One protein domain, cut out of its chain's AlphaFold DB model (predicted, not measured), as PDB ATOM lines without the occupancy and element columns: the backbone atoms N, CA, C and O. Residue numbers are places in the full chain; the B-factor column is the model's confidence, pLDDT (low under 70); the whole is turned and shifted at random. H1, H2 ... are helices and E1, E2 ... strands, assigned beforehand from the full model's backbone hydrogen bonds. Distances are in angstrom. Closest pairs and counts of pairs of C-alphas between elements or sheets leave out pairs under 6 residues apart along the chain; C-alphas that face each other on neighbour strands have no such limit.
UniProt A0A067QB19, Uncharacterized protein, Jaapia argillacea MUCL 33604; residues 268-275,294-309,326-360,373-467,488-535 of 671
ATOM      1  N   SER A 268      12.853  62.251  -7.215       72.19
ATOM      2  CA  SER A 268      12.944  63.342  -8.181       72.19
ATOM      3  C   SER A 268      13.417  62.787  -9.520       72.19
ATOM      4  O   SER A 268      14.543  62.306  -9.651       72.19
ATOM      5  N   SER A 269      12.553  62.835 -10.535       66.44
ATOM      6  CA  SER A 269      12.976  62.640 -11.918       66.44
ATOM      7  C   SER A 269      13.773  63.873 -12.337       66.44
ATOM      8  O   SER A 269      13.232  64.961 -12.540       66.44
ATOM      9  N   SER A 270      15.094  63.726 -12.393       62.31
ATOM     10  CA  SER A 270      15.997  64.812 -12.764       62.31
ATOM     11  C   SER A 270      17.048  64.306 -13.740       62.31
ATOM     12  O   SER A 270      17.494  63.164 -13.663       62.31
ATOM     13  N   LEU A 271      17.456  65.166 -14.679       58.03
ATOM     14  CA  LEU A 271      18.600  64.857 -15.529       58.03
ATOM     15  C   LEU A 271      19.812  64.615 -14.620       58.03
ATOM     16  O   LEU A 271      20.137  65.486 -13.807       58.03
ATOM     17  N   PRO A 272      20.477  63.453 -14.734       54.88
ATOM     18  CA  PRO A 272      21.392  62.976 -13.712       54.88
ATOM     19  C   PRO A 272      22.563  63.939 -13.548       54.88
ATOM     20  O   PRO A 272      23.068  64.507 -14.521       54.88
ATOM     21  N   SER A 273      23.024  64.107 -12.310       51.62
ATOM     22  CA  SER A 273      23.974  65.164 -11.934       51.62
ATOM     23  C   SER A 273      25.272  65.177 -12.758       51.62
ATOM     24  O   SER A 273      25.812  66.253 -13.022       51.62
ATOM     25  N   TRP A 274      25.732  64.027 -13.268       56.09
ATOM     26  CA  TRP A 274      26.884  63.944 -14.179       56.09
ATOM     27  C   TRP A 274      26.684  64.719 -15.492       56.09
ATOM     28  O   TRP A 274      27.654  65.235 -16.050       56.09
ATOM     29  N   ARG A 275      25.444  64.880 -15.973       49.88
ATOM     30  CA  ARG A 275      25.127  65.640 -17.194       49.88
ATOM     31  C   ARG A 275      25.266  67.149 -16.974       49.88
ATOM     32  O   ARG A 275      25.661  67.858 -17.893       49.88
ATOM     33  N   VAL A 294      26.078  49.951 -17.842       68.50
ATOM     34  CA  VAL A 294      25.198  49.886 -16.655       68.50
ATOM     35  C   VAL A 294      25.242  48.511 -15.964       68.50
ATOM     36  O   VAL A 294      25.198  48.443 -14.738       68.50
ATOM     37  N   LEU A 295      25.407  47.431 -16.739       76.44
ATOM     38  CA  LEU A 295      25.499  46.048 -16.251       76.44
ATOM     39  C   LEU A 295      26.901  45.618 -15.772       76.44
ATOM     40  O   LEU A 295      27.027  44.579 -15.134       76.44
ATOM     41  N   SER A 296      27.958  46.384 -16.066       74.88
ATOM     42  CA  SER A 296      29.359  45.992 -15.798       74.88
ATOM     43  C   SER A 296      29.809  46.157 -14.339       74.88
ATOM     44  O   SER A 296      30.966  45.895 -14.015       74.88
ATOM     45  N   ASP A 297      28.912  46.632 -13.473       77.44
ATOM     46  CA  ASP A 297      29.201  47.083 -12.109       77.44
ATOM     47  C   ASP A 297      28.070  46.679 -11.144       77.44
ATOM     48  O   ASP A 297      27.711  47.423 -10.237       77.44
ATOM     49  N   LEU A 298      27.463  45.510 -11.375       82.12
ATOM     50  CA  LEU A 298      26.363  44.959 -10.579       82.12
ATOM     51  C   LEU A 298      26.851  43.895  -9.592       82.12
ATOM     52  O   LEU A 298      27.644  43.023  -9.948       82.12
ATOM     53  N   ALA A 299      26.306  43.917  -8.380       85.19
ATOM     54  CA  ALA A 299      26.344  42.799  -7.449       85.19
ATOM     55  C   ALA A 299      24.922  42.434  -6.993       85.19
ATOM     56  O   ALA A 299      24.001  43.257  -7.014       85.19
ATOM     57  N   PHE A 300      24.753  41.173  -6.611       86.19
ATOM     58  CA  PHE A 300      23.475  40.565  -6.261       86.19
ATOM     59  C   PHE A 300      23.603  39.893  -4.895       86.19
ATOM     60  O   PHE A 300      24.545  39.127  -4.676       86.19
ATOM     61  N   VAL A 301      22.660  40.169  -3.995       85.94
ATOM     62  CA  VAL A 301      22.600  39.563  -2.654       85.94
ATOM     63  C   VAL A 301      21.336  38.720  -2.575       85.94
ATOM     64  O   VAL A 301      20.237  39.256  -2.726       85.94
ATOM     65  N   PHE A 302      21.487  37.416  -2.349       86.25
ATOM     66  CA  PHE A 302      20.370  36.471  -2.276       86.25
ATOM     67  C   PHE A 302      20.093  36.019  -0.847       86.25
ATOM     68  O   PHE A 302      21.017  35.776  -0.069       86.25
ATOM     69  N   GLY A 303      18.810  35.844  -0.553       84.81
ATOM     70  CA  GLY A 303      18.285  35.369   0.718       84.81
ATOM     71  C   GLY A 303      16.816  34.979   0.571       84.81
ATOM     72  O   GLY A 303      16.334  34.634  -0.509       84.81
ATOM     73  N   GLN A 304      16.088  35.040   1.667       83.62
ATOM     74  CA  GLN A 304      14.694  34.661   1.772       83.62
ATOM     75  C   GLN A 304      14.061  35.588   2.805       83.62
ATOM     76  O   GLN A 304      14.398  35.514   3.983       83.62
ATOM     77  N   MET A 305      13.127  36.451   2.397       76.56
ATOM     78  CA  MET A 305      12.352  37.175   3.400       76.56
ATOM     79  C   MET A 305      11.470  36.191   4.152       76.56
ATOM     80  O   MET A 305      10.665  35.470   3.555       76.56
ATOM     81  N   ASN A 306      11.649  36.152   5.465       72.81
ATOM     82  CA  ASN A 306      10.847  35.358   6.365       72.81
ATOM     83  C   ASN A 306       9.503  36.054   6.583       72.81
ATOM     84  O   ASN A 306       9.247  36.671   7.614       72.81
ATOM     85  N   TYR A 307       8.625  35.928   5.589       66.19
ATOM     86  CA  TYR A 307       7.213  36.263   5.712       66.19
ATOM     87  C   TYR A 307       6.496  35.248   6.622       66.19
ATOM     88  O   TYR A 307       5.537  34.596   6.204       66.19
ATOM     89  N   THR A 308       6.930  35.129   7.883       59.41
ATOM     90  CA  THR A 308       6.137  34.543   8.970       59.41
ATOM     91  C   THR A 308       4.956  35.457   9.272       59.41
ATOM     92  O   THR A 308       4.878  36.116  10.306       59.41
ATOM     93  N   VAL A 309       4.003  35.468   8.339       57.53
ATOM     94  CA  VAL A 309       2.606  35.770   8.620       57.53
ATOM     95  C   VAL A 309       2.127  34.635   9.516       57.53
ATOM     96  O   VAL A 309       1.638  33.612   9.033       57.53
ATOM     97  N   SER A 326      16.805  41.946   9.791       70.38
ATOM     98  CA  SER A 326      16.512  40.683  10.497       70.38
ATOM     99  C   SER A 326      15.556  39.750   9.755       70.38
ATOM    100  O   SER A 326      15.590  38.541   9.968       70.38
ATOM    101  N   ASP A 327      14.696  40.301   8.902       74.38
ATOM    102  CA  ASP A 327      13.637  39.550   8.230       74.38
ATOM    103  C   ASP A 327      14.181  38.860   6.969       74.38
ATOM    104  O   ASP A 327      13.543  37.964   6.418       74.38
ATOM    105  N   PHE A 328      15.374  39.252   6.512       75.75
ATOM    106  CA  PHE A 328      16.059  38.689   5.353       75.75
ATOM    107  C   PHE A 328      16.988  37.539   5.767       75.75
ATOM    108  O   PHE A 328      18.201  37.695   5.900       75.75
ATOM    109  N   VAL A 329      16.408  36.356   5.947       82.69
ATOM    110  CA  VAL A 329      17.120  35.107   6.262       82.69
ATOM    111  C   VAL A 329      17.981  34.663   5.060       82.69
ATOM    112  O   VAL A 329      17.647  34.982   3.917       82.69
ATOM    113  N   PRO A 330      19.094  33.930   5.248       84.44
ATOM    114  CA  PRO A 330      19.851  33.334   4.143       84.44
ATOM    115  C   PRO A 330      19.042  32.375   3.250       84.44
ATOM    116  O   PRO A 330      17.975  31.882   3.611       84.44
ATOM    117  N   THR A 331      19.565  32.084   2.056       87.31
ATOM    118  CA  THR A 331      18.926  31.155   1.107       87.31
ATOM    119  C   THR A 331      18.920  29.712   1.630       87.31
ATOM    120  O   THR A 331      19.951  29.276   2.152       87.31
ATOM    121  N   PRO A 332      17.847  28.924   1.414       87.69
ATOM    122  CA  PRO A 332      17.794  27.520   1.823       87.69
ATOM    123  C   PRO A 332      18.988  26.692   1.327       87.69
ATOM    124  O   PRO A 332      19.393  26.787   0.163       87.69
ATOM    125  N   LEU A 333      19.534  25.834   2.195       87.69
ATOM    126  CA  LEU A 333      20.610  24.907   1.832       87.69
ATOM    127  C   LEU A 333      20.171  24.011   0.663       87.69
ATOM    128  O   LEU A 333      19.108  23.400   0.705       87.69
ATOM    129  N   GLY A 334      21.002  23.943  -0.381       88.38
ATOM    130  CA  GLY A 334      20.681  23.259  -1.639       88.38
ATOM    131  C   GLY A 334      20.220  24.184  -2.772       88.38
ATOM    132  O   GLY A 334      20.218  23.745  -3.925       88.38
ATOM    133  N   THR A 335      19.910  25.457  -2.489       90.38
ATOM    134  CA  THR A 335      19.700  26.469  -3.540       90.38
ATOM    135  C   THR A 335      20.963  26.602  -4.383       90.38
ATOM    136  O   THR A 335      22.002  27.041  -3.886       90.38
ATOM    137  N   ASN A 336      20.879  26.262  -5.667       94.12
ATOM    138  CA  ASN A 336      21.973  26.461  -6.607       94.12
ATOM    139  C   ASN A 336      21.696  27.728  -7.426       94.12
ATOM    140  O   ASN A 336      20.858  27.744  -8.325       94.12
ATOM    141  N   ILE A 337      22.374  28.817  -7.077       93.88
ATOM    142  CA  ILE A 337      22.259  30.097  -7.777       93.88
ATOM    143  C   ILE A 337      23.402  30.192  -8.772       93.88
ATOM    144  O   ILE A 337      24.554  29.968  -8.414       93.88
ATOM    145  N   SER A 338      23.114  30.604 -10.000       95.00
ATOM    146  CA  SER A 338      24.135  31.029 -10.952       95.00
ATOM    147  C   SER A 338      23.720  32.342 -11.604       95.00
ATOM    148  O   SER A 338      22.546  32.576 -11.891       95.00
ATOM    149  N   ILE A 339      24.691  33.227 -11.812       94.12
ATOM    150  CA  ILE A 339      24.510  34.413 -12.642       94.12
ATOM    151  C   ILE A 339      25.552  34.346 -13.736       94.12
ATOM    152  O   ILE A 339      26.734  34.147 -13.454       94.12
ATOM    153  N   SER A 340      25.112  34.551 -14.968       94.31
ATOM    154  CA  SER A 340      26.009  34.804 -16.082       94.31
ATOM    155  C   SER A 340      25.668  36.124 -16.755       94.31
ATOM    156  O   SER A 340      24.524  36.572 -16.747       94.31
ATOM    157  N   TRP A 341      26.675  36.760 -17.334       91.12
ATOM    158  CA  TRP A 341      26.475  37.818 -18.310       91.12
ATOM    159  C   TRP A 341      26.641  37.236 -19.707       91.12
ATOM    160  O   TRP A 341      27.482  36.359 -19.927       91.12
ATOM    161  N   VAL A 342      25.812  37.715 -20.629       91.31
ATOM    162  CA  VAL A 342      25.769  37.236 -22.010       91.31
ATOM    163  C   VAL A 342      26.144  38.383 -22.936       91.31
ATOM    164  O   VAL A 342      25.623  39.500 -22.823       91.31
ATOM    165  N   THR A 343      27.105  38.125 -23.817       90.44
ATOM    166  CA  THR A 343      27.585  39.087 -24.812       90.44
ATOM    167  C   THR A 343      26.778  38.988 -26.117       90.44
ATOM    168  O   THR A 343      26.134  37.965 -26.351       90.44
ATOM    169  N   PRO A 344      26.804  40.011 -26.999       87.81
ATOM    170  CA  PRO A 344      25.999  40.035 -28.236       87.81
ATOM    171  C   PRO A 344      26.290  38.927 -29.271       87.81
ATOM    172  O   PRO A 344      25.598  38.822 -30.280       87.81
ATOM    173  N   ASP A 345      27.328  38.118 -29.058       91.00
ATOM    174  CA  ASP A 345      27.654  36.908 -29.823       91.00
ATOM    175  C   ASP A 345      27.035  35.624 -29.225       91.00
ATOM    176  O   ASP A 345      27.238  34.531 -29.754       91.00
ATOM    177  N   GLY A 346      26.285  35.746 -28.125       90.25
ATOM    178  CA  GLY A 346      25.687  34.640 -27.380       90.25
ATOM    179  C   GLY A 346      26.642  33.927 -26.418       90.25
ATOM    180  O   GLY A 346      26.236  32.939 -25.803       90.25
ATOM    181  N   SER A 347      27.892  34.384 -26.264       92.19
ATOM    182  CA  SER A 347      28.824  33.773 -25.308       92.19
ATOM    183  C   SER A 347      28.435  34.119 -23.863       92.19
ATOM    184  O   SER A 347      27.998  35.236 -23.581       92.19
ATOM    185  N   THR A 348      28.561  33.153 -22.947       92.06
ATOM    186  CA  THR A 348      28.141  33.300 -21.547       92.06
ATOM    187  C   THR A 348      29.331  33.215 -20.593       92.06
ATOM    188  O   THR A 348      30.195  32.343 -20.709       92.06
ATOM    189  N   PHE A 349      29.372  34.121 -19.616       92.31
ATOM    190  CA  PHE A 349      30.430  34.196 -18.609       92.31
ATOM    191  C   PHE A 349      29.817  34.189 -17.208       92.31
ATOM    192  O   PHE A 349      29.007  35.054 -16.883       92.31
ATOM    193  N   SER A 350      30.203  33.232 -16.360       94.06
ATOM    194  CA  SER A 350      29.718  33.158 -14.974       94.06
ATOM    195  C   SER A 350      30.322  34.270 -14.105       94.06
ATOM    196  O   SER A 350      31.528  34.527 -14.175       94.06
ATOM    197  N   CYS A 351      29.505  34.919 -13.274       92.56
ATOM    198  CA  CYS A 351      29.978  35.892 -12.289       92.56
ATOM    199  C   CYS A 351      30.573  35.177 -11.059       92.56
ATOM    200  O   CYS A 351      29.964  34.224 -10.562       92.56
ATOM    201  N   PRO A 352      31.723  35.623 -10.517       90.50
ATOM    202  CA  PRO A 352      32.288  35.044  -9.303       90.50
ATOM    203  C   PRO A 352      31.339  35.187  -8.105       90.50
ATOM    204  O   PRO A 352      30.733  36.237  -7.874       90.50
ATOM    205  N   GLN A 353      31.244  34.112  -7.327       89.88
ATOM    206  CA  GLN A 353      30.399  34.024  -6.142       89.88
ATOM    207  C   GLN A 353      31.249  34.032  -4.876       89.88
ATOM    208  O   GLN A 353      32.307  33.406  -4.812       89.88
ATOM    209  N   THR A 354      30.751  34.720  -3.860       86.12
ATOM    210  CA  THR A 354      31.356  34.825  -2.534       86.12
ATOM    211  C   THR A 354      30.285  34.574  -1.484       86.12
ATOM    212  O   THR A 354      29.258  35.246  -1.473       86.12
ATOM    213  N   MET A 355      30.518  33.605  -0.603       82.38
ATOM    214  CA  MET A 355      29.662  33.386   0.562       82.38
ATOM    215  C   MET A 355      30.093  34.336   1.679       82.38
ATOM    216  O   MET A 355      31.280  34.401   2.005       82.38
ATOM    217  N   VAL A 356      29.142  35.076   2.247       79.50
ATOM    218  CA  VAL A 356      29.379  36.057   3.316       79.50
ATOM    219  C   VAL A 356      28.606  35.608   4.558       79.50
ATOM    220  O   VAL A 356      27.394  35.419   4.450       79.50
ATOM    221  N   PRO A 357      29.255  35.399   5.720       75.81
ATOM    222  CA  PRO A 357      28.546  35.016   6.936       75.81
ATOM    223  C   PRO A 357      27.604  36.126   7.403       75.81
ATOM    224  O   PRO A 357      27.938  37.307   7.311       75.81
ATOM    225  N   TRP A 358      26.429  35.723   7.889       71.00
ATOM    226  CA  TRP A 358      25.440  36.620   8.486       71.00
ATOM    227  C   TRP A 358      25.950  37.229   9.783       71.00
ATOM    228  O   TRP A 358      25.993  38.449   9.920       71.00
ATOM    229  N   ASP A 359      26.387  36.369  10.704       66.50
ATOM    230  CA  ASP A 359      26.941  36.797  11.973       66.50
ATOM    231  C   ASP A 359      28.439  37.098  11.829       66.50
ATOM    232  O   ASP A 359      29.274  36.233  11.546       66.50
ATOM    233  N   TRP A 360      28.752  38.375  11.990       58.81
ATOM    234  CA  TRP A 360      30.093  38.948  11.989       58.81
ATOM    235  C   TRP A 360      30.311  39.785  13.270       58.81
ATOM    236  O   TRP A 360      31.397  40.346  13.458       58.81
ATOM    237  N   LEU A 373      24.839  31.818   5.754       80.56
ATOM    238  CA  LEU A 373      25.712  32.447   4.759       80.56
ATOM    239  C   LEU A 373      24.867  33.054   3.628       80.56
ATOM    240  O   LEU A 373      24.125  32.332   2.959       80.56
ATOM    241  N   TYR A 374      25.030  34.344   3.345       83.94
ATOM    242  CA  TYR A 374      24.458  34.964   2.146       83.94
ATOM    243  C   TYR A 374      25.310  34.669   0.921       83.94
ATOM    244  O   TYR A 374      26.544  34.688   0.974       83.94
ATOM    245  N   ILE A 375      24.644  34.465  -0.212       86.75
ATOM    246  CA  ILE A 375      25.303  34.363  -1.511       86.75
ATOM    247  C   ILE A 375      25.404  35.782  -2.082       86.75
ATOM    248  O   ILE A 375      24.412  36.347  -2.547       86.75
ATOM    249  N   LEU A 376      26.609  36.358  -2.036       86.38
ATOM    250  CA  LEU A 376      26.966  37.591  -2.735       86.38
ATOM    251  C   LEU A 376      27.590  37.212  -4.081       86.38
ATOM    252  O   LEU A 376      28.684  36.644  -4.128       86.38
ATOM    253  N   VAL A 377      26.916  37.537  -5.182       87.69
ATOM    254  CA  VAL A 377      27.437  37.328  -6.539       87.69
ATOM    255  C   VAL A 377      27.881  38.667  -7.107       87.69
ATOM    256  O   VAL A 377      27.067  39.577  -7.258       87.69
ATOM    257  N   ASN A 378      29.168  38.796  -7.425       87.06
ATOM    258  CA  ASN A 378      29.729  40.034  -7.951       87.06
ATOM    259  C   ASN A 378      29.957  39.918  -9.465       87.06
ATOM    260  O   ASN A 378      30.840  39.188  -9.907       87.06
ATOM    261  N   CYS A 379      29.196  40.669 -10.260       86.19
ATOM    262  CA  CYS A 379      29.346  40.747 -11.713       86.19
ATOM    263  C   CYS A 379      30.209  41.943 -12.170       86.19
ATOM    264  O   CYS A 379      30.193  42.277 -13.356       86.19
ATOM    265  N   SER A 380      30.978  42.592 -11.279       82.44
ATOM    266  CA  SER A 380      31.886  43.685 -11.653       82.44
ATOM    267  C   SER A 380      32.957  43.214 -12.645       82.44
ATOM    268  O   SER A 380      33.805  42.385 -12.298       82.44
ATOM    269  N   GLN A 381      32.955  43.757 -13.860       71.94
ATOM    270  CA  GLN A 381      33.867  43.324 -14.920       71.94
ATOM    271  C   GLN A 381      35.206  44.084 -14.890       71.94
ATOM    272  O   GLN A 381      35.234  45.295 -14.640       71.94
ATOM    273  N   PRO A 382      36.335  43.426 -15.218       68.62
ATOM    274  CA  PRO A 382      37.549  44.136 -15.596       68.62
ATOM    275  C   PRO A 382      37.316  44.891 -16.916       68.62
ATOM    276  O   PRO A 382      36.649  44.401 -17.822       68.62
ATOM    277  N   LEU A 383      37.913  46.080 -17.042       61.88
ATOM    278  CA  LEU A 383      37.598  47.108 -18.055       61.88
ATOM    279  C   LEU A 383      37.894  46.750 -19.538       61.88
ATOM    280  O   LEU A 383      37.952  47.648 -20.376       61.88
ATOM    281  N   LEU A 384      38.170  45.481 -19.851       60.31
ATOM    282  CA  LEU A 384      38.770  45.007 -21.107       60.31
ATOM    283  C   LEU A 384      37.903  44.003 -21.888       60.31
ATOM    284  O   LEU A 384      38.336  43.526 -22.934       60.31
ATOM    285  N   GLN A 385      36.718  43.652 -21.389       66.12
ATOM    286  CA  GLN A 385      35.821  42.691 -22.041       66.12
ATOM    287  C   GLN A 385      34.655  43.397 -22.751       66.12
ATOM    288  O   GLN A 385      34.380  44.573 -22.507       66.12
ATOM    289  N   ALA A 386      34.001  42.694 -23.680       78.56
ATOM    290  CA  ALA A 386      32.871  43.234 -24.433       78.56
ATOM    291  C   ALA A 386      31.686  43.557 -23.497       78.56
ATOM    292  O   ALA A 386      31.463  42.818 -22.536       78.56
ATOM    293  N   PRO A 387      30.910  44.626 -23.763       80.25
ATOM    294  CA  PRO A 387      29.764  44.971 -22.932       80.25
ATOM    295  C   PRO A 387      28.736  43.835 -22.934       80.25
ATOM    296  O   PRO A 387      28.348  43.344 -23.994       80.25
ATOM    297  N   ALA A 388      28.279  43.441 -21.744       82.38
ATOM    298  CA  ALA A 388      27.150  42.531 -21.597       82.38
ATOM    299  C   ALA A 388      25.882  43.157 -22.202       82.38
ATOM    300  O   ALA A 388      25.579  44.320 -21.926       82.38
ATOM    301  N   GLU A 389      25.135  42.384 -22.989       87.94
ATOM    302  CA  GLU A 389      23.822  42.797 -23.504       87.94
ATOM    303  C   GLU A 389      22.736  42.576 -22.440       87.94
ATOM    304  O   GLU A 389      21.846  43.407 -22.233       87.94
ATOM    305  N   PHE A 390      22.845  41.455 -21.725       91.88
ATOM    306  CA  PHE A 390      21.977  41.099 -20.613       91.88
ATOM    307  C   PHE A 390      22.713  40.266 -19.560       91.88
ATOM    308  O   PHE A 390      23.718  39.605 -19.831       91.88
ATOM    309  N   ILE A 391      22.184  40.304 -18.339       92.25
ATOM    310  CA  ILE A 391      22.548  39.398 -17.252       92.25
ATOM    311  C   ILE A 391      21.439  38.358 -17.123       92.25
ATOM    312  O   ILE A 391      20.265  38.707 -16.997       92.25
ATOM    313  N   GLN A 392      21.807  37.082 -17.140       94.88
ATOM    314  CA  GLN A 392      20.910  35.968 -16.876       94.88
ATOM    315  C   GLN A 392      21.159  35.442 -15.459       94.88
ATOM    316  O   GLN A 392      22.218  34.885 -15.165       94.88
ATOM    317  N   ILE A 393      20.163  35.601 -14.592       94.94
ATOM    318  CA  ILE A 393      20.105  34.962 -13.276       94.94
ATOM    319  C   ILE A 393      19.339  33.649 -13.435       94.94
ATOM    320  O   ILE A 393      18.253  33.639 -14.015       94.94
ATOM    321  N   VAL A 394      19.887  32.559 -12.906       95.62
ATOM    322  CA  VAL A 394      19.267  31.232 -12.890       95.62
ATOM    323  C   VAL A 394      19.317  30.708 -11.456       95.62
ATOM    324  O   VAL A 394      20.402  30.512 -10.905       95.62
ATOM    325  N   VAL A 395      18.150  30.495 -10.850       94.88
ATOM    326  CA  VAL A 395      18.007  29.909  -9.510       94.88
ATOM    327  C   VAL A 395      17.404  28.520  -9.663       94.88
ATOM    328  O   VAL A 395      16.271  28.361 -10.118       94.88
ATOM    329  N   ASP A 396      18.192  27.514  -9.307       95.44
ATOM    330  CA  ASP A 396      17.841  26.106  -9.373       95.44
ATOM    331  C   ASP A 396      17.436  25.590  -7.985       95.44
ATOM    332  O   ASP A 396      18.233  25.565  -7.040       95.44
ATOM    333  N   PHE A 397      16.170  25.180  -7.882       93.88
ATOM    334  CA  PHE A 397      15.554  24.677  -6.658       93.88
ATOM    335  C   PHE A 397      15.641  23.138  -6.558       93.88
ATOM    336  O   PHE A 397      15.092  22.564  -5.621       93.88
ATOM    337  N   SER A 398      16.329  22.445  -7.484       94.81
ATOM    338  CA  SER A 398      16.354  20.968  -7.580       94.81
ATOM    339  C   SER A 398      16.759  20.227  -6.304       94.81
ATOM    340  O   SER A 398      16.305  19.105  -6.094       94.81
ATOM    341  N   ASN A 399      17.609  20.823  -5.461       94.56
ATOM    342  CA  ASN A 399      18.101  20.187  -4.231       94.56
ATOM    343  C   ASN A 399      17.357  20.655  -2.966       94.56
ATOM    344  O   ASN A 399      17.716  20.244  -1.864       94.56
ATOM    345  N   ILE A 400      16.356  21.529  -3.107       90.44
ATOM    346  CA  ILE A 400      15.578  22.076  -1.994       90.44
ATOM    347  C   ILE A 400      14.389  21.133  -1.730       90.44
ATOM    348  O   ILE A 400      13.603  20.884  -2.646       90.44
ATOM    349  N   PRO A 401      14.219  20.586  -0.511       90.81
ATOM    350  CA  PRO A 401      13.112  19.678  -0.224       90.81
ATOM    351  C   PRO A 401      11.770  20.416  -0.308       90.81
ATOM    352  O   PRO A 401      11.641  21.530   0.203       90.81
ATOM    353  N   GLU A 402      10.749  19.775  -0.893       86.25
ATOM    354  CA  GLU A 402       9.449  20.395  -1.223       86.25
ATOM    355  C   GLU A 402       8.791  21.137  -0.048       86.25
ATOM    356  O   GLU A 402       8.180  22.188  -0.229       86.25
ATOM    357  N   GLN A 403       8.983  20.641   1.177       83.12
ATOM    358  CA  GLN A 403       8.479  21.246   2.417       83.12
ATOM    359  C   GLN A 403       9.056  22.645   2.719       83.12
ATOM    360  O   GLN A 403       8.517  23.342   3.571       83.12
ATOM    361  N   SER A 404      10.111  23.068   2.017       78.12
ATOM    362  CA  SER A 404      10.734  24.397   2.129       78.12
ATOM    363  C   SER A 404      10.548  25.290   0.891       78.12
ATOM    364  O   SER A 404      10.915  26.460   0.929       78.12
ATOM    365  N   LEU A 405       9.901  24.795  -0.177       73.44
ATOM    366  CA  LEU A 405       9.605  25.579  -1.391       73.44
ATOM    367  C   LEU A 405       8.493  26.631  -1.203       73.44
ATOM    368  O   LEU A 405       8.246  27.427  -2.104       73.44
ATOM    369  N   TRP A 406       7.821  26.647  -0.047       66.31
ATOM    370  CA  TRP A 406       6.778  27.625   0.290       66.31
ATOM    371  C   TRP A 406       7.307  29.054   0.452       66.31
ATOM    372  O   TRP A 406       6.538  30.009   0.345       66.31
ATOM    373  N   ASN A 407       8.613  29.208   0.681       65.12
ATOM    374  CA  ASN A 407       9.244  30.503   0.874       65.12
ATOM    375  C   ASN A 407       9.875  30.980  -0.440       65.12
ATOM    376  O   ASN A 407      10.804  30.363  -0.960       65.12
ATOM    377  N   ASN A 408       9.408  32.115  -0.962       72.50
ATOM    378  CA  ASN A 408      10.011  32.724  -2.147       72.50
ATOM    379  C   ASN A 408      11.453  33.166  -1.848       72.50
ATOM    380  O   ASN A 408      11.705  33.876  -0.869       72.50
ATOM    381  N   ILE A 409      12.393  32.805  -2.721       74.62
ATOM    382  CA  ILE A 409      13.769  33.303  -2.640       74.62
ATOM    383  C   ILE A 409      13.766  34.751  -3.113       74.62
ATOM    384  O   ILE A 409      13.254  35.071  -4.183       74.62
ATOM    385  N   ASN A 410      14.306  35.641  -2.291       74.50
ATOM    386  CA  ASN A 410      14.331  37.071  -2.554       74.50
ATOM    387  C   ASN A 410      15.765  37.511  -2.833       74.50
ATOM    388  O   ASN A 410      16.705  37.032  -2.197       74.50
ATOM    389  N   PHE A 411      15.939  38.447  -3.760       73.94
ATOM    390  CA  PHE A 411      17.241  39.065  -3.986       73.94
ATOM    391  C   PHE A 411      17.159  40.586  -4.040       73.94
ATOM    392  O   PHE A 411      16.124  41.169  -4.377       73.94
ATOM    393  N   TYR A 412      18.293  41.201  -3.726       74.38
ATOM    394  CA  TYR A 412      18.569  42.620  -3.901       74.38
ATOM    395  C   TYR A 412      19.603  42.821  -5.010       74.38
ATOM    396  O   TYR A 412      20.486  41.979  -5.205       74.38
ATOM    397  N   THR A 413      19.540  43.968  -5.689       71.44
ATOM    398  CA  THR A 413      20.526  44.382  -6.697       71.44
ATOM    399  C   THR A 413      21.133  45.734  -6.354       71.44
ATOM    400  O   THR A 413      20.462  46.651  -5.878       71.44
ATOM    401  N   ILE A 414      22.448  45.828  -6.538       68.06
ATOM    402  CA  ILE A 414      23.277  46.923  -6.030       68.06
ATOM    403  C   ILE A 414      24.458  47.189  -6.952       68.06
ATOM    404  O   ILE A 414      24.894  46.304  -7.689       68.06
ATOM    405  N   GLN A 415      25.033  48.389  -6.871       69.38
ATOM    406  CA  GLN A 415      26.304  48.650  -7.537       69.38
ATOM    407  C   GLN A 415      27.459  47.958  -6.802       69.38
ATOM    408  O   GLN A 415      27.691  48.211  -5.620       69.38
ATOM    409  N   ALA A 416      28.233  47.140  -7.510       59.12
ATOM    410  CA  ALA A 416      29.400  46.456  -6.963       59.12
ATOM    411  C   ALA A 416      30.487  47.442  -6.497       59.12
ATOM    412  O   ALA A 416      31.078  47.252  -5.434       59.12
ATOM    413  N   SER A 417      30.711  48.551  -7.215       61.50
ATOM    414  CA  SER A 417      31.637  49.600  -6.759       61.50
ATOM    415  C   SER A 417      31.200  50.328  -5.480       61.50
ATOM    416  O   SER A 417      31.988  51.109  -4.948       61.50
ATOM    417  N   ALA A 418      29.970  50.127  -4.995       58.03
ATOM    418  CA  ALA A 418      29.483  50.690  -3.733       58.03
ATOM    419  C   ALA A 418      29.793  49.795  -2.510       58.03
ATOM    420  O   ALA A 418      29.300  50.076  -1.419       58.03
ATOM    421  N   PHE A 419      30.623  48.753  -2.672       61.34
ATOM    422  CA  PHE A 419      31.014  47.793  -1.625       61.34
ATOM    423  C   PHE A 419      32.489  47.969  -1.166       61.34
ATOM    424  O   PHE A 419      33.386  47.249  -1.617       61.34
ATOM    425  N   PRO A 420      32.803  48.944  -0.285       51.94
ATOM    426  CA  PRO A 420      34.173  49.229   0.136       51.94
ATOM    427  C   PRO A 420      34.664  48.332   1.294       51.94
ATOM    428  O   PRO A 420      34.734  48.780   2.438       51.94
ATOM    429  N   LEU A 421      35.161  47.131   0.952       51.66
ATOM    430  CA  LEU A 421      35.942  46.219   1.826       51.66
ATOM    431  C   LEU A 421      35.145  45.567   2.990       51.66
ATOM    432  O   LEU A 421      34.081  46.051   3.357       51.66
ATOM    433  N   PRO A 422      35.605  44.440   3.585       53.47
ATOM    434  CA  PRO A 422      34.765  43.594   4.455       53.47
ATOM    435  C   PRO A 422      34.144  44.284   5.680       53.47
ATOM    436  O   PRO A 422      33.070  43.883   6.117       53.47
ATOM    437  N   ASN A 423      34.745  45.355   6.204       58.19
ATOM    438  CA  ASN A 423      34.160  46.109   7.318       58.19
ATOM    439  C   ASN A 423      32.889  46.887   6.918       58.19
ATOM    440  O   ASN A 423      32.161  47.335   7.801       58.19
ATOM    441  N   SER A 424      32.604  47.067   5.619       60.50
ATOM    442  CA  SER A 424      31.398  47.764   5.161       60.50
ATOM    443  C   SER A 424      30.149  46.886   5.133       60.50
ATOM    444  O   SER A 424      29.080  47.432   4.877       60.50
ATOM    445  N   VAL A 425      30.240  45.567   5.364       66.44
ATOM    446  CA  VAL A 425      29.076  44.665   5.251       66.44
ATOM    447  C   VAL A 425      27.982  45.058   6.247       66.44
ATOM    448  O   VAL A 425      26.853  45.264   5.814       66.44
ATOM    449  N   ARG A 426      28.308  45.291   7.531       69.56
ATOM    450  CA  ARG A 426      27.323  45.797   8.511       69.56
ATOM    451  C   ARG A 426      26.712  47.115   8.061       69.56
ATOM    452  O   ARG A 426      25.503  47.236   7.965       69.56
ATOM    453  N   THR A 427      27.550  48.102   7.736       69.06
ATOM    454  CA  THR A 427      27.079  49.429   7.321       69.06
ATOM    455  C   THR A 427      26.201  49.350   6.070       69.06
ATOM    456  O   THR A 427      25.260  50.124   5.940       69.06
ATOM    457  N   PHE A 428      26.461  48.399   5.175       72.12
ATOM    458  CA  PHE A 428      25.618  48.115   4.024       72.12
ATOM    459  C   PHE A 428      24.279  47.458   4.422       72.12
ATOM    460  O   PHE A 428      23.236  47.944   3.990       72.12
ATOM    461  N   MET A 429      24.259  46.431   5.280       72.12
ATOM    462  CA  MET A 429      22.991  45.845   5.751       72.12
ATOM    463  C   MET A 429      22.153  46.885   6.525       72.12
ATOM    464  O   MET A 429      21.000  47.138   6.179       72.12
ATOM    465  N   ASP A 430      22.760  47.568   7.498       70.44
ATOM    466  CA  ASP A 430      22.099  48.531   8.389       70.44
ATOM    467  C   ASP A 430      21.647  49.815   7.663       70.44
ATOM    468  O   ASP A 430      20.634  50.405   8.026       70.44
ATOM    469  N   THR A 431      22.406  50.287   6.658       68.69
ATOM    470  CA  THR A 431      22.180  51.607   6.015       68.69
ATOM    471  C   THR A 431      21.700  51.517   4.566       68.69
ATOM    472  O   THR A 431      21.324  52.544   4.007       68.69
ATOM    473  N   VAL A 432      21.728  50.345   3.920       70.69
ATOM    474  CA  VAL A 432      21.370  50.209   2.494       70.69
ATOM    475  C   VAL A 432      20.246  49.200   2.264       70.69
ATOM    476  O   VAL A 432      19.315  49.558   1.550       70.69
ATOM    477  N   ILE A 433      20.248  48.007   2.880       73.00
ATOM    478  CA  ILE A 433      19.199  46.985   2.631       73.00
ATOM    479  C   ILE A 433      17.774  47.512   2.869       73.00
ATOM    480  O   ILE A 433      16.897  47.253   2.047       73.00
ATOM    481  N   GLN A 434      17.568  48.333   3.906       68.69
ATOM    482  CA  GLN A 434      16.282  48.987   4.224       68.69
ATOM    483  C   GLN A 434      15.717  49.868   3.086       68.69
ATOM    484  O   GLN A 434      14.564  50.292   3.135       68.69
ATOM    485  N   TYR A 435      16.529  50.167   2.067       65.00
ATOM    486  CA  TYR A 435      16.241  51.100   0.979       65.00
ATOM    487  C   TYR A 435      16.380  50.475  -0.419       65.00
ATOM    488  O   TYR A 435      16.347  51.201  -1.417       65.00
ATOM    489  N   LEU A 436      16.561  49.152  -0.508       70.19
ATOM    490  CA  LEU A 436      16.669  48.418  -1.769       70.19
ATOM    491  C   LEU A 436      15.354  47.717  -2.117       70.19
ATOM    492  O   LEU A 436      14.728  47.078  -1.273       70.19
ATOM    493  N   SER A 437      14.968  47.763  -3.392       68.50
ATOM    494  CA  SER A 437      13.829  46.994  -3.891       68.50
ATOM    495  C   SER A 437      14.153  45.499  -3.906       68.50
ATOM    496  O   SER A 437      14.948  45.037  -4.727       68.50
ATOM    497  N   THR A 438      13.508  44.744  -3.023       75.62
ATOM    498  CA  THR A 438      13.486  43.277  -3.041       75.62
ATOM    499  C   THR A 438      12.745  42.761  -4.269       75.62
ATOM    500  O   THR A 438      11.646  43.246  -4.552       75.62
ATOM    501  N   PHE A 439      13.256  41.719  -4.928       81.00
ATOM    502  CA  PHE A 439      12.464  40.967  -5.901       81.00
ATOM    503  C   PHE A 439      12.252  39.497  -5.483       81.00
ATOM    504  O   PHE A 439      13.240  38.777  -5.310       81.00
ATOM    505  N   PRO A 440      10.991  39.023  -5.359       85.06
ATOM    506  CA  PRO A 440      10.679  37.628  -5.056       85.06
ATOM    507  C   PRO A 440      10.749  36.747  -6.311       85.06
ATOM    508  O   PRO A 440       9.884  36.801  -7.188       85.06
ATOM    509  N   MET A 441      11.747  35.868  -6.376       86.94
ATOM    510  CA  MET A 441      11.832  34.819  -7.387       86.94
ATOM    511  C   MET A 441      11.112  33.552  -6.898       86.94
ATOM    512  O   MET A 441      11.657  32.738  -6.155       86.94
ATOM    513  N   VAL A 442       9.860  33.400  -7.335       89.31
ATOM    514  CA  VAL A 442       9.038  32.191  -7.134       89.31
ATOM    515  C   VAL A 442       9.636  31.011  -7.918       89.31
ATOM    516  O   VAL A 442      10.267  31.220  -8.958       89.31
ATOM    517  N   VAL A 443       9.427  29.772  -7.462       91.06
ATOM    518  CA  VAL A 443       9.833  28.543  -8.176       91.06
ATOM    519  C   VAL A 443       9.217  28.494  -9.582       91.06
ATOM    520  O   VAL A 443       8.022  28.729  -9.752       91.06
ATOM    521  N   GLY A 444      10.030  28.202 -10.599       91.44
ATOM    522  CA  GLY A 444       9.612  28.145 -12.004       91.44
ATOM    523  C   GLY A 444       9.318  29.507 -12.655       91.44
ATOM    524  O   GLY A 444       8.912  29.539 -13.818       91.44
ATOM    525  N   ALA A 445       9.521  30.628 -11.950       92.56
ATOM    526  CA  ALA A 445       9.323  31.969 -12.501       92.56
ATOM    527  C   ALA A 445      10.308  32.247 -13.645       92.56
ATOM    528  O   ALA A 445      11.519  32.100 -13.492       92.56
ATOM    529  N   ARG A 446       9.781  32.665 -14.798       94.81
ATOM    530  CA  ARG A 446      10.531  32.860 -16.046       94.81
ATOM    531  C   ARG A 446      10.243  34.246 -16.576       94.81
ATOM    532  O   ARG A 446       9.173  34.482 -17.129       94.81
ATOM    533  N   LEU A 447      11.158  35.171 -16.321       94.75
ATOM    534  CA  LEU A 447      10.926  36.601 -16.475       94.75
ATOM    535  C   LEU A 447      12.055  37.261 -17.266       94.75
ATOM    536  O   LEU A 447      13.227  36.924 -17.113       94.75
ATOM    537  N   ARG A 448      11.701  38.278 -18.043       93.94
ATOM    538  CA  ARG A 448      12.611  39.245 -18.649       93.94
ATOM    539  C   ARG A 448      12.261  40.625 -18.114       93.94
ATOM    540  O   ARG A 448      11.089  40.985 -18.085       93.94
ATOM    541  N   GLY A 449      13.261  41.383 -17.680       90.94
ATOM    542  CA  GLY A 449      13.084  42.711 -17.100       90.94
ATOM    543  C   GLY A 449      14.057  43.725 -17.679       90.94
ATOM    544  O   GLY A 449      15.176  43.384 -18.063       90.94
ATOM    545  N   THR A 450      13.641  44.987 -17.689       88.38
ATOM    546  CA  THR A 450      14.527  46.123 -17.960       88.38
ATOM    547  C   THR A 450      15.080  46.667 -16.652       88.38
ATOM    548  O   THR A 450      14.312  47.063 -15.775       88.38
ATOM    549  N   THR A 451      16.403  46.712 -16.513       83.31
ATOM    550  CA  THR A 451      17.041  47.341 -15.348       83.31
ATOM    551  C   THR A 451      17.356  48.803 -15.644       83.31
ATOM    552  O   THR A 451      18.018  49.094 -16.643       83.31
ATOM    553  N   VAL A 452      16.904  49.698 -14.764       80.38
ATOM    554  CA  VAL A 452      17.165  51.144 -14.795       80.38
ATOM    555  C   VAL A 452      18.156  51.500 -13.682       80.38
ATOM    556  O   VAL A 452      18.113  50.927 -12.593       80.38
ATOM    557  N   LEU A 453      19.070  52.433 -13.963       80.19
ATOM    558  CA  LEU A 453      20.059  52.925 -13.004       80.19
ATOM    559  C   LEU A 453      19.472  54.092 -12.195       80.19
ATOM    560  O   LEU A 453      19.355  55.207 -12.703       80.19
ATOM    561  N   GLY A 454      19.127  53.838 -10.936       75.81
ATOM    562  CA  GLY A 454      18.776  54.870  -9.965       75.81
ATOM    563  C   GLY A 454      20.010  55.425  -9.249       75.81
ATOM    564  O   GLY A 454      21.072  54.803  -9.208       75.81
ATOM    565  N   SER A 455      19.869  56.600  -8.641       78.00
ATOM    566  CA  SER A 455      20.871  57.162  -7.724       78.00
ATOM    567  C   SER A 455      20.179  57.529  -6.421       78.00
ATOM    568  O   SER A 455      19.352  58.442  -6.415       78.00
ATOM    569  N   ARG A 456      20.541  56.877  -5.311       75.81
ATOM    570  CA  ARG A 456      20.046  57.249  -3.984       75.81
ATOM    571  C   ARG A 456      21.114  58.003  -3.199       75.81
ATOM    572  O   ARG A 456      22.281  57.603  -3.142       75.81
ATOM    573  N   ARG A 457      20.697  59.103  -2.577       77.44
ATOM    574  CA  ARG A 457      21.489  59.860  -1.607       77.44
ATOM    575  C   ARG A 457      20.848  59.721  -0.234       77.44
ATOM    576  O   ARG A 457      19.847  60.378   0.049       77.44
ATOM    577  N   ILE A 458      21.485  58.930   0.626       74.19
ATOM    578  CA  ILE A 458      21.136  58.870   2.046       74.19
ATOM    579  C   ILE A 458      21.985  59.882   2.806       74.19
ATOM    580  O   ILE A 458      23.217  59.852   2.757       74.19
ATOM    581  N   ILE A 459      21.326  60.783   3.531       73.75
ATOM    582  CA  ILE A 459      21.987  61.684   4.480       73.75
ATOM    583  C   ILE A 459      22.285  60.868   5.743       73.75
ATOM    584  O   ILE A 459      21.357  60.403   6.406       73.75
ATOM    585  N   GLN A 460      23.564  60.688   6.099       71.31
ATOM    586  CA  GLN A 460      23.906  60.019   7.359       71.31
ATOM    587  C   GLN A 460      23.285  60.803   8.525       71.31
ATOM    588  O   GLN A 460      23.362  62.028   8.546       71.31
ATOM    589  N   LYS A 461      22.689  60.122   9.513       67.00
ATOM    590  CA  LYS A 461      22.004  60.760  10.654       67.00
ATOM    591  C   LYS A 461      22.976  61.598  11.513       67.00
ATOM    592  O   LYS A 461      23.475  61.124  12.530       67.00
ATOM    593  N   SER A 462      23.231  62.859  11.141       71.88
ATOM    594  CA  SER A 462      24.061  63.792  11.914       71.88
ATOM    595  C   SER A 462      23.231  64.849  12.644       71.88
ATOM    596  O   SER A 462      22.226  65.358  12.144       71.88
ATOM    597  N   TRP A 463      23.719  65.273  13.812       69.25
ATOM    598  CA  TRP A 463      23.170  66.424  14.538       69.25
ATOM    599  C   TRP A 463      23.286  67.728  13.727       69.25
ATOM    600  O   TRP A 463      22.449  68.618  13.863       69.25
ATOM    601  N   LYS A 464      24.274  67.826  12.826       68.38
ATOM    602  CA  LYS A 464      24.464  68.979  11.925       68.38
ATOM    603  C   LYS A 464      23.300  69.170  10.944       68.38
ATOM    604  O   LYS A 464      23.028  70.302  10.536       68.38
ATOM    605  N   ASP A 465      22.602  68.091  10.600       64.62
ATOM    606  CA  ASP A 465      21.464  68.107   9.673       64.62
ATOM    607  C   ASP A 465      20.152  68.446  10.382       64.62
ATOM    608  O   ASP A 465      19.252  69.011   9.767       64.62
ATOM    609  N   VAL A 466      20.059  68.202  11.698       64.00
ATOM    610  CA  VAL A 466      18.949  68.701  12.536       64.00
ATOM    611  C   VAL A 466      18.949  70.234  12.557       64.00
ATOM    612  O   VAL A 466      17.906  70.859  12.400       64.00
ATOM    613  N   ILE A 467      20.133  70.852  12.644       65.56
ATOM    614  CA  ILE A 467      20.305  72.317  12.578       65.56
ATOM    615  C   ILE A 467      20.138  72.845  11.129       65.56
ATOM    616  O   ILE A 467      20.015  74.048  10.911       65.56
ATOM    617  N   ASN A 488      28.588  64.495   4.598       66.25
ATOM    618  CA  ASN A 488      28.214  63.206   5.196       66.25
ATOM    619  C   ASN A 488      26.959  62.594   4.534       66.25
ATOM    620  O   ASN A 488      25.971  62.285   5.200       66.25
ATOM    621  N   TYR A 489      26.996  62.410   3.216       70.62
ATOM    622  CA  TYR A 489      26.032  61.576   2.506       70.62
ATOM    623  C   TYR A 489      26.672  60.261   2.056       70.62
ATOM    624  O   TYR A 489      27.825  60.227   1.624       70.62
ATOM    625  N   ASN A 490      25.890  59.188   2.102       70.69
ATOM    626  CA  ASN A 490      26.176  57.959   1.378       70.69
ATOM    627  C   ASN A 490      25.431  58.048   0.041       70.69
ATOM    628  O   ASN A 490      24.217  57.854  -0.016       70.69
ATOM    629  N   ASN A 491      26.157  58.379  -1.029       72.81
ATOM    630  CA  ASN A 491      25.657  58.216  -2.392       72.81
ATOM    631  C   ASN A 491      25.935  56.776  -2.837       72.81
ATOM    632  O   ASN A 491      27.093  56.355  -2.832       72.81
ATOM    633  N   PHE A 492      24.908  56.064  -3.285       74.44
ATOM    634  CA  PHE A 492      25.046  54.777  -3.966       74.44
ATOM    635  C   PHE A 492      24.061  54.712  -5.131       74.44
ATOM    636  O   PHE A 492      22.945  55.228  -5.046       74.44
ATOM    637  N   ASN A 493      24.470  54.084  -6.232       77.88
ATOM    638  CA  ASN A 493      23.533  53.820  -7.311       77.88
ATOM    639  C   ASN A 493      22.707  52.579  -6.959       77.88
ATOM    640  O   ASN A 493      23.248  51.537  -6.575       77.88
ATOM    641  N   THR A 494      21.393  52.725  -7.069       75.75
ATOM    642  CA  THR A 494      20.421  51.641  -6.950       75.75
ATOM    643  C   THR A 494      20.079  51.128  -8.342       75.75
ATOM    644  O   THR A 494      20.274  51.815  -9.345       75.75
ATOM    645  N   TYR A 495      19.552  49.915  -8.418       78.12
ATOM    646  CA  TYR A 495      19.063  49.352  -9.667       78.12
ATOM    647  C   TYR A 495      17.608  48.949  -9.470       78.12
ATOM    648  O   TYR A 495      17.288  48.211  -8.543       78.12
ATOM    649  N   THR A 496      16.720  49.463 -10.318       78.56
ATOM    650  CA  THR A 496      15.290  49.140 -10.274       78.56
ATOM    651  C   THR A 496      14.914  48.297 -11.486       78.56
ATOM    652  O   THR A 496      15.381  48.535 -12.604       78.56
ATOM    653  N   HIS A 497      14.095  47.268 -11.268       83.75
ATOM    654  CA  HIS A 497      13.690  46.324 -12.310       83.75
ATOM    655  C   HIS A 497      12.260  46.621 -12.755       83.75
ATOM    656  O   HIS A 497      11.291  46.225 -12.110       83.75
ATOM    657  N   ASN A 498      12.143  47.319 -13.883       80.19
ATOM    658  CA  ASN A 498      10.872  47.691 -14.492       80.19
ATOM    659  C   ASN A 498      10.512  46.723 -15.629       80.19
ATOM    660  O   ASN A 498      11.379  46.035 -16.176       80.19
ATOM    661  N   ASN A 499       9.237  46.721 -16.029       85.62
ATOM    662  CA  ASN A 499       8.718  45.970 -17.182       85.62
ATOM    663  C   ASN A 499       9.072  44.473 -17.152       85.62
ATOM    664  O   ASN A 499       9.637  43.937 -18.104       85.62
ATOM    665  N   LEU A 500       8.750  43.807 -16.040       89.81
ATOM    666  CA  LEU A 500       8.879  42.358 -15.911       89.81
ATOM    667  C   LEU A 500       7.790  41.661 -16.739       89.81
ATOM    668  O   LEU A 500       6.601  41.784 -16.452       89.81
ATOM    669  N   ILE A 501       8.217  40.942 -17.771       94.00
ATOM    670  CA  ILE A 501       7.379  40.242 -18.755       94.00
ATOM    671  C   ILE A 501       7.786  38.756 -18.742       94.00
ATOM    672  O   ILE A 501       8.971  38.478 -18.551       94.00
ATOM    673  N   PRO A 502       6.870  37.787 -18.932       94.38
ATOM    674  CA  PRO A 502       7.241  36.380 -19.076       94.38
ATOM    675  C   PRO A 502       8.272  36.140 -20.190       94.38
ATOM    676  O   PRO A 502       8.188  36.737 -21.263       94.38
ATOM    677  N   ASP A 503       9.242  35.258 -19.941       94.06
ATOM    678  CA  ASP A 503      10.236  34.843 -20.939       94.06
ATOM    679  C   ASP A 503       9.916  33.449 -21.497       94.06
ATOM    680  O   ASP A 503      10.466  32.433 -21.061       94.06
ATOM    681  N   ASP A 504       9.048  33.411 -22.507       91.06
ATOM    682  CA  ASP A 504       8.672  32.183 -23.219       91.06
ATOM    683  C   ASP A 504       9.874  31.491 -23.899       91.06
ATOM    684  O   ASP A 504       9.847  30.283 -24.136       91.06
ATOM    685  N   SER A 505      10.971  32.212 -24.180       89.06
ATOM    686  CA  SER A 505      12.175  31.620 -24.788       89.06
ATOM    687  C   SER A 505      12.978  30.781 -23.789       89.06
ATOM    688  O   SER A 505      13.549  29.746 -24.146       89.06
ATOM    689  N   SER A 506      12.941  31.152 -22.507       83.62
ATOM    690  CA  SER A 506      13.485  30.326 -21.424       83.62
ATOM    691  C   SER A 506      12.685  29.030 -21.225       83.62
ATOM    692  O   SER A 506      13.241  28.025 -20.770       83.62
ATOM    693  N   GLN A 507      11.395  29.008 -21.600       86.25
ATOM    694  CA  GLN A 507      10.494  27.911 -21.252       86.25
ATOM    695  C   GLN A 507      10.890  26.564 -21.872       86.25
ATOM    696  O   GLN A 507      10.659  25.530 -21.244       86.25
ATOM    697  N   ALA A 508      11.505  26.579 -23.057       87.44
ATOM    698  CA  ALA A 508      11.985  25.378 -23.741       87.44
ATOM    699  C   ALA A 508      13.325  24.844 -23.194       87.44
ATOM    700  O   ALA A 508      13.650  23.681 -23.421       87.44
ATOM    701  N   ASN A 509      14.101  25.683 -22.499       90.94
ATOM    702  CA  ASN A 509      15.506  25.414 -22.173       90.94
ATOM    703  C   ASN A 509      15.742  24.998 -20.711       90.94
ATOM    704  O   ASN A 509      16.750  24.360 -20.419       90.94
ATOM    705  N   TYR A 510      14.824  25.335 -19.798       92.81
ATOM    706  CA  TYR A 510      14.964  25.068 -18.361       92.81
ATOM    707  C   TYR A 510      13.846  24.154 -17.820       92.81
ATOM    708  O   TYR A 510      12.702  24.234 -18.283       92.81
ATOM    709  N   PRO A 511      14.123  23.301 -16.815       94.31
ATOM    710  CA  PRO A 511      13.108  22.480 -16.150       94.31
ATOM    711  C   PRO A 511      12.209  23.321 -15.225       94.31
ATOM    712  O   PRO A 511      12.552  24.441 -14.846       94.31
ATOM    713  N   GLY A 512      11.024  22.806 -14.880       92.69
ATOM    714  CA  GLY A 512       9.981  23.563 -14.162       92.69
ATOM    715  C   GLY A 512      10.335  24.001 -12.733       92.69
ATOM    716  O   GLY A 512       9.679  24.878 -12.187       92.69
ATOM    717  N   ASN A 513      11.381  23.418 -12.149       94.06
ATOM    718  CA  ASN A 513      11.945  23.751 -10.838       94.06
ATOM    719  C   ASN A 513      13.139  24.728 -10.914       94.06
ATOM    720  O   ASN A 513      13.786  24.984  -9.901       94.06
ATOM    721  N   VAL A 514      13.435  25.271 -12.098       94.69
ATOM    722  CA  VAL A 514      14.427  26.331 -12.302       94.69
ATOM    723  C   VAL A 514      13.710  27.621 -12.676       94.69
ATOM    724  O   VAL A 514      12.909  27.656 -13.620       94.69
ATOM    725  N   SER A 515      14.033  28.683 -11.943       95.12
ATOM    726  CA  SER A 515      13.585  30.045 -12.217       95.12
ATOM    727  C   SER A 515      14.682  30.827 -12.928       95.12
ATOM    728  O   SER A 515      15.868  30.674 -12.626       95.12
ATOM    729  N   THR A 516      14.292  31.684 -13.867       95.38
ATOM    730  CA  THR A 516      15.217  32.494 -14.663       95.38
ATOM    731  C   THR A 516      14.753  33.939 -14.735       95.38
ATOM    732  O   THR A 516      13.592  34.203 -15.057       95.38
ATOM    733  N   LEU A 517      15.676  34.874 -14.509       94.88
ATOM    734  CA  LEU A 517      15.453  36.299 -14.733       94.88
ATOM    735  C   LEU A 517      16.496  36.859 -15.705       94.88
ATOM    736  O   LEU A 517      17.695  36.856 -15.424       94.88
ATOM    737  N   LEU A 518      16.012  37.359 -16.839       94.06
ATOM    738  CA  LEU A 518      16.804  37.960 -17.902       94.06
ATOM    739  C   LEU A 518      16.777  39.490 -17.770       94.06
ATOM    740  O   LEU A 518      15.813  40.145 -18.170       94.06
ATOM    741  N   LEU A 519      17.824  40.067 -17.185       92.25
ATOM    742  CA  LEU A 519      17.965  41.508 -16.983       92.25
ATOM    743  C   LEU A 519      18.673  42.157 -18.173       92.25
ATOM    744  O   LEU A 519      19.894  42.065 -18.308       92.25
ATOM    745  N   THR A 520      17.917  42.857 -19.018       90.44
ATOM    746  CA  THR A 520      18.480  43.722 -20.063       90.44
ATOM    747  C   THR A 520      18.792  45.106 -19.496       90.44
ATOM    748  O   THR A 520      18.085  45.614 -18.617       90.44
ATOM    749  N   SER A 521      19.822  45.773 -20.025       80.69
ATOM    750  CA  SER A 521      19.973  47.213 -19.801       80.69
ATOM    751  C   SER A 521      18.984  47.973 -20.677       80.69
ATOM    752  O   SER A 521      19.208  48.113 -21.883       80.69
ATOM    753  N   ALA A 522      17.935  48.534 -20.075       66.56
ATOM    754  CA  ALA A 522      17.297  49.689 -20.688       66.56
ATOM    755  C   ALA A 522      18.252  50.871 -20.514       66.56
ATOM    756  O   ALA A 522      18.325  51.479 -19.449       66.56
ATOM    757  N   VAL A 523      19.003  51.197 -21.568       58.94
ATOM    758  CA  VAL A 523      19.840  52.409 -21.622       58.94
ATOM    759  C   VAL A 523      18.950  53.628 -21.910       58.94
ATOM    760  O   VAL A 523      19.220  54.437 -22.797       58.94
ATOM    761  N   ASP A 524      17.843  53.735 -21.173       59.62
ATOM    762  CA  ASP A 524      16.949  54.879 -21.228       59.62
ATOM    763  C   ASP A 524      17.382  55.901 -20.177       59.62
ATOM    764  O   ASP A 524      17.011  55.864 -19.007       59.62
ATOM    765  N   PHE A 525      18.237  56.819 -20.620       61.97
ATOM    766  CA  PHE A 525      18.746  57.917 -19.805       61.97
ATOM    767  C   PHE A 525      17.746  59.083 -19.647       61.97
ATOM    768  O   PHE A 525      18.171  60.182 -19.269       61.97
ATOM    769  N   SER A 526      16.458  58.900 -19.976       61.28
ATOM    770  CA  SER A 526      15.415  59.896 -19.689       61.28
ATOM    771  C   SER A 526      14.936  59.828 -18.232       61.28
ATOM    772  O   SER A 526      14.965  60.850 -17.545       61.28
ATOM    773  N   ASP A 527      14.619  58.632 -17.730       63.75
ATOM    774  CA  ASP A 527      14.010  58.406 -16.410       63.75
ATOM    775  C   ASP A 527      15.032  58.077 -15.302       63.75
ATOM    776  O   ASP A 527      14.941  57.076 -14.587       63.75
ATOM    777  N   PHE A 528      16.009  58.968 -15.103       68.50
ATOM    778  CA  PHE A 528      16.846  58.934 -13.900       68.50
ATOM    779  C   PHE A 528      16.051  59.403 -12.671       68.50
ATOM    780  O   PHE A 528      15.965  60.598 -12.366       68.50
ATOM    781  N   VAL A 529      15.503  58.443 -11.925       69.25
ATOM    782  CA  VAL A 529      14.963  58.694 -10.585       69.25
ATOM    783  C   VAL A 529      16.132  58.886  -9.617       69.25
ATOM    784  O   VAL A 529      16.901  57.961  -9.341       69.25
ATOM    785  N   THR A 530      16.270  60.107  -9.105       75.81
ATOM    786  CA  THR A 530      17.162  60.421  -7.987       75.81
ATOM    787  C   THR A 530      16.331  60.499  -6.715       75.81
ATOM    788  O   THR A 530      15.495  61.396  -6.574       75.81
ATOM    789  N   GLU A 531      16.539  59.557  -5.800       74.31
ATOM    790  CA  GLU A 531      15.916  59.587  -4.476       74.31
ATOM    791  C   GLU A 531      16.834  60.323  -3.499       74.31
ATOM    792  O   GLU A 531      17.949  59.872  -3.217       74.31
ATOM    793  N   GLU A 532      16.362  61.457  -2.981       74.88
ATOM    794  CA  GLU A 532      17.021  62.176  -1.890       74.88
ATOM    795  C   GLU A 532      16.110  62.177  -0.653       74.88
ATOM    796  O   GLU A 532      14.937  62.565  -0.719       74.88
ATOM    797  N   ASP A 533      16.653  61.756   0.492       68.19
ATOM    798  CA  ASP A 533      15.944  61.806   1.774       68.19
ATOM    799  C   ASP A 533      15.863  63.269   2.251       68.19
ATOM    800  O   ASP A 533      16.824  63.825   2.793       68.19
ATOM    801  N   TYR A 534      14.726  63.929   2.014       67.94
ATOM    802  CA  TYR A 534      14.612  65.381   2.166       67.94
ATOM    803  C   TYR A 534      13.895  65.788   3.461       67.94
ATOM    804  O   TYR A 534      12.693  65.577   3.606       67.94
ATOM    805  N   ARG A 535      14.601  66.480   4.366       67.81
ATOM    806  CA  ARG A 535      14.003  67.089   5.570       67.81
ATOM    807  C   ARG A 535      13.326  68.419   5.233       67.81
ATOM    808  O   ARG A 535      13.992  69.396   4.881       67.81
TER     809      ARG A 535
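AT A GLANCE: This is residues 268 to 275, 294 to 309, 326 to 360, 373 to 467 and 488 to 535 of the 671 residues of an uncharacterized protein of Jaapia argillacea MUCL 33604 (UniProt A0A067QB19). Two strongly twisted sheets stand partly face to face as a sandwich, E4 E5 E1 E7 E8 over the E3, E2, E6 and E11 part of the other, and E3 runs on into E4 at one edge. The long strands E9 and E10 run past this body as an arm, with E12 beside E9 and little H2 at the tip. The printed part has 202 residues, in order E1 E2 E3 E4 E5 E6 E7 H1 E8 E9 H2 E10 H3 E11 E12, and is mostly strand. The five-stranded sheet is antiparallel, the branched one of seven mixed. The whole is compact, radius of gyration of the C-alphas 17.6 A, spans 58 by 40 by 31 A.

IN THESE COORDINATES: Start at C-alpha 268, (12.944, 63.342, -8.181). Find E1, residues 298 to 305, from C-alpha 298 at (26.363, 44.959, -10.579), 21.3 A long. Then come E2, 336 to 342, E3, 348 to 350, E4, 353 to 357, E5, 373 to 378, E6, 390 to 396, and E7, 409 to 415, 20.4 A. Next read H1, 424 to 431, E8, 439 to 441, E9, 446 to 459, 37.2 A, H2, 463 to 466, E10, 489 to 502, 38.1 A, H3, 504 to 507, and E11, 514 to 521, 22.9 A. E12, 529 to 533, ends at C-alpha 533, (15.944, 61.806, 1.774).

HOW THE PARTS SIT: Look first at E9, which bends by 62 degrees at residue 450. E10 is antiparallel on one side, N 452 to O 496 2.9 A; parallel on the other are E11, N 449 to O 518 2.9 A, and E12, N 457 to O 531 2.9 A. E6 is the antiparallel neighbour of E11, N 393 to O 517 2.9 A, and of E2, N 394 to O 338 2.8 A; E2 and E3 form a hairpin, N 341 to O 349 2.9 A. In the other sheet find N 354 and O 376 of E4 and E5, 2.8 A, N 300 and O 377 of E1 and E5, 2.9 A, N 301 and O 412 of E1 and E7, 3.1 A, and N 441 and O 409 of E7 and E8, 2.8 A. Between the sheets, the closest C-alphas of E7 and E10, Ile 414 and Thr 494, are 5.6 A apart. H3 is on the branched sheet, height 7.6 A, only just over E9, where 3 of its 4 C-alphas fall; H1 and H2 are on neither sheet. Each O i to N i+4 pair of H1 is within hydrogen-bond range; H2 and H3 are too short for one.

THE WHOLE: The C-alphas of Ile 467 and Ala 508 are farthest apart, 59.9 A. Four cuts leave gaps of 15.8 A, 275 to 294, 14.9 A, 309 to 326, 10.7 A, 360 to 373, and 14.1 A, 467 to 488. E5 to E6 and E6 to E7 are long links. Mean pLDDT of the printed part is 78.6; 55 residues are under 70, among them 414 to 427 and 522 to 529.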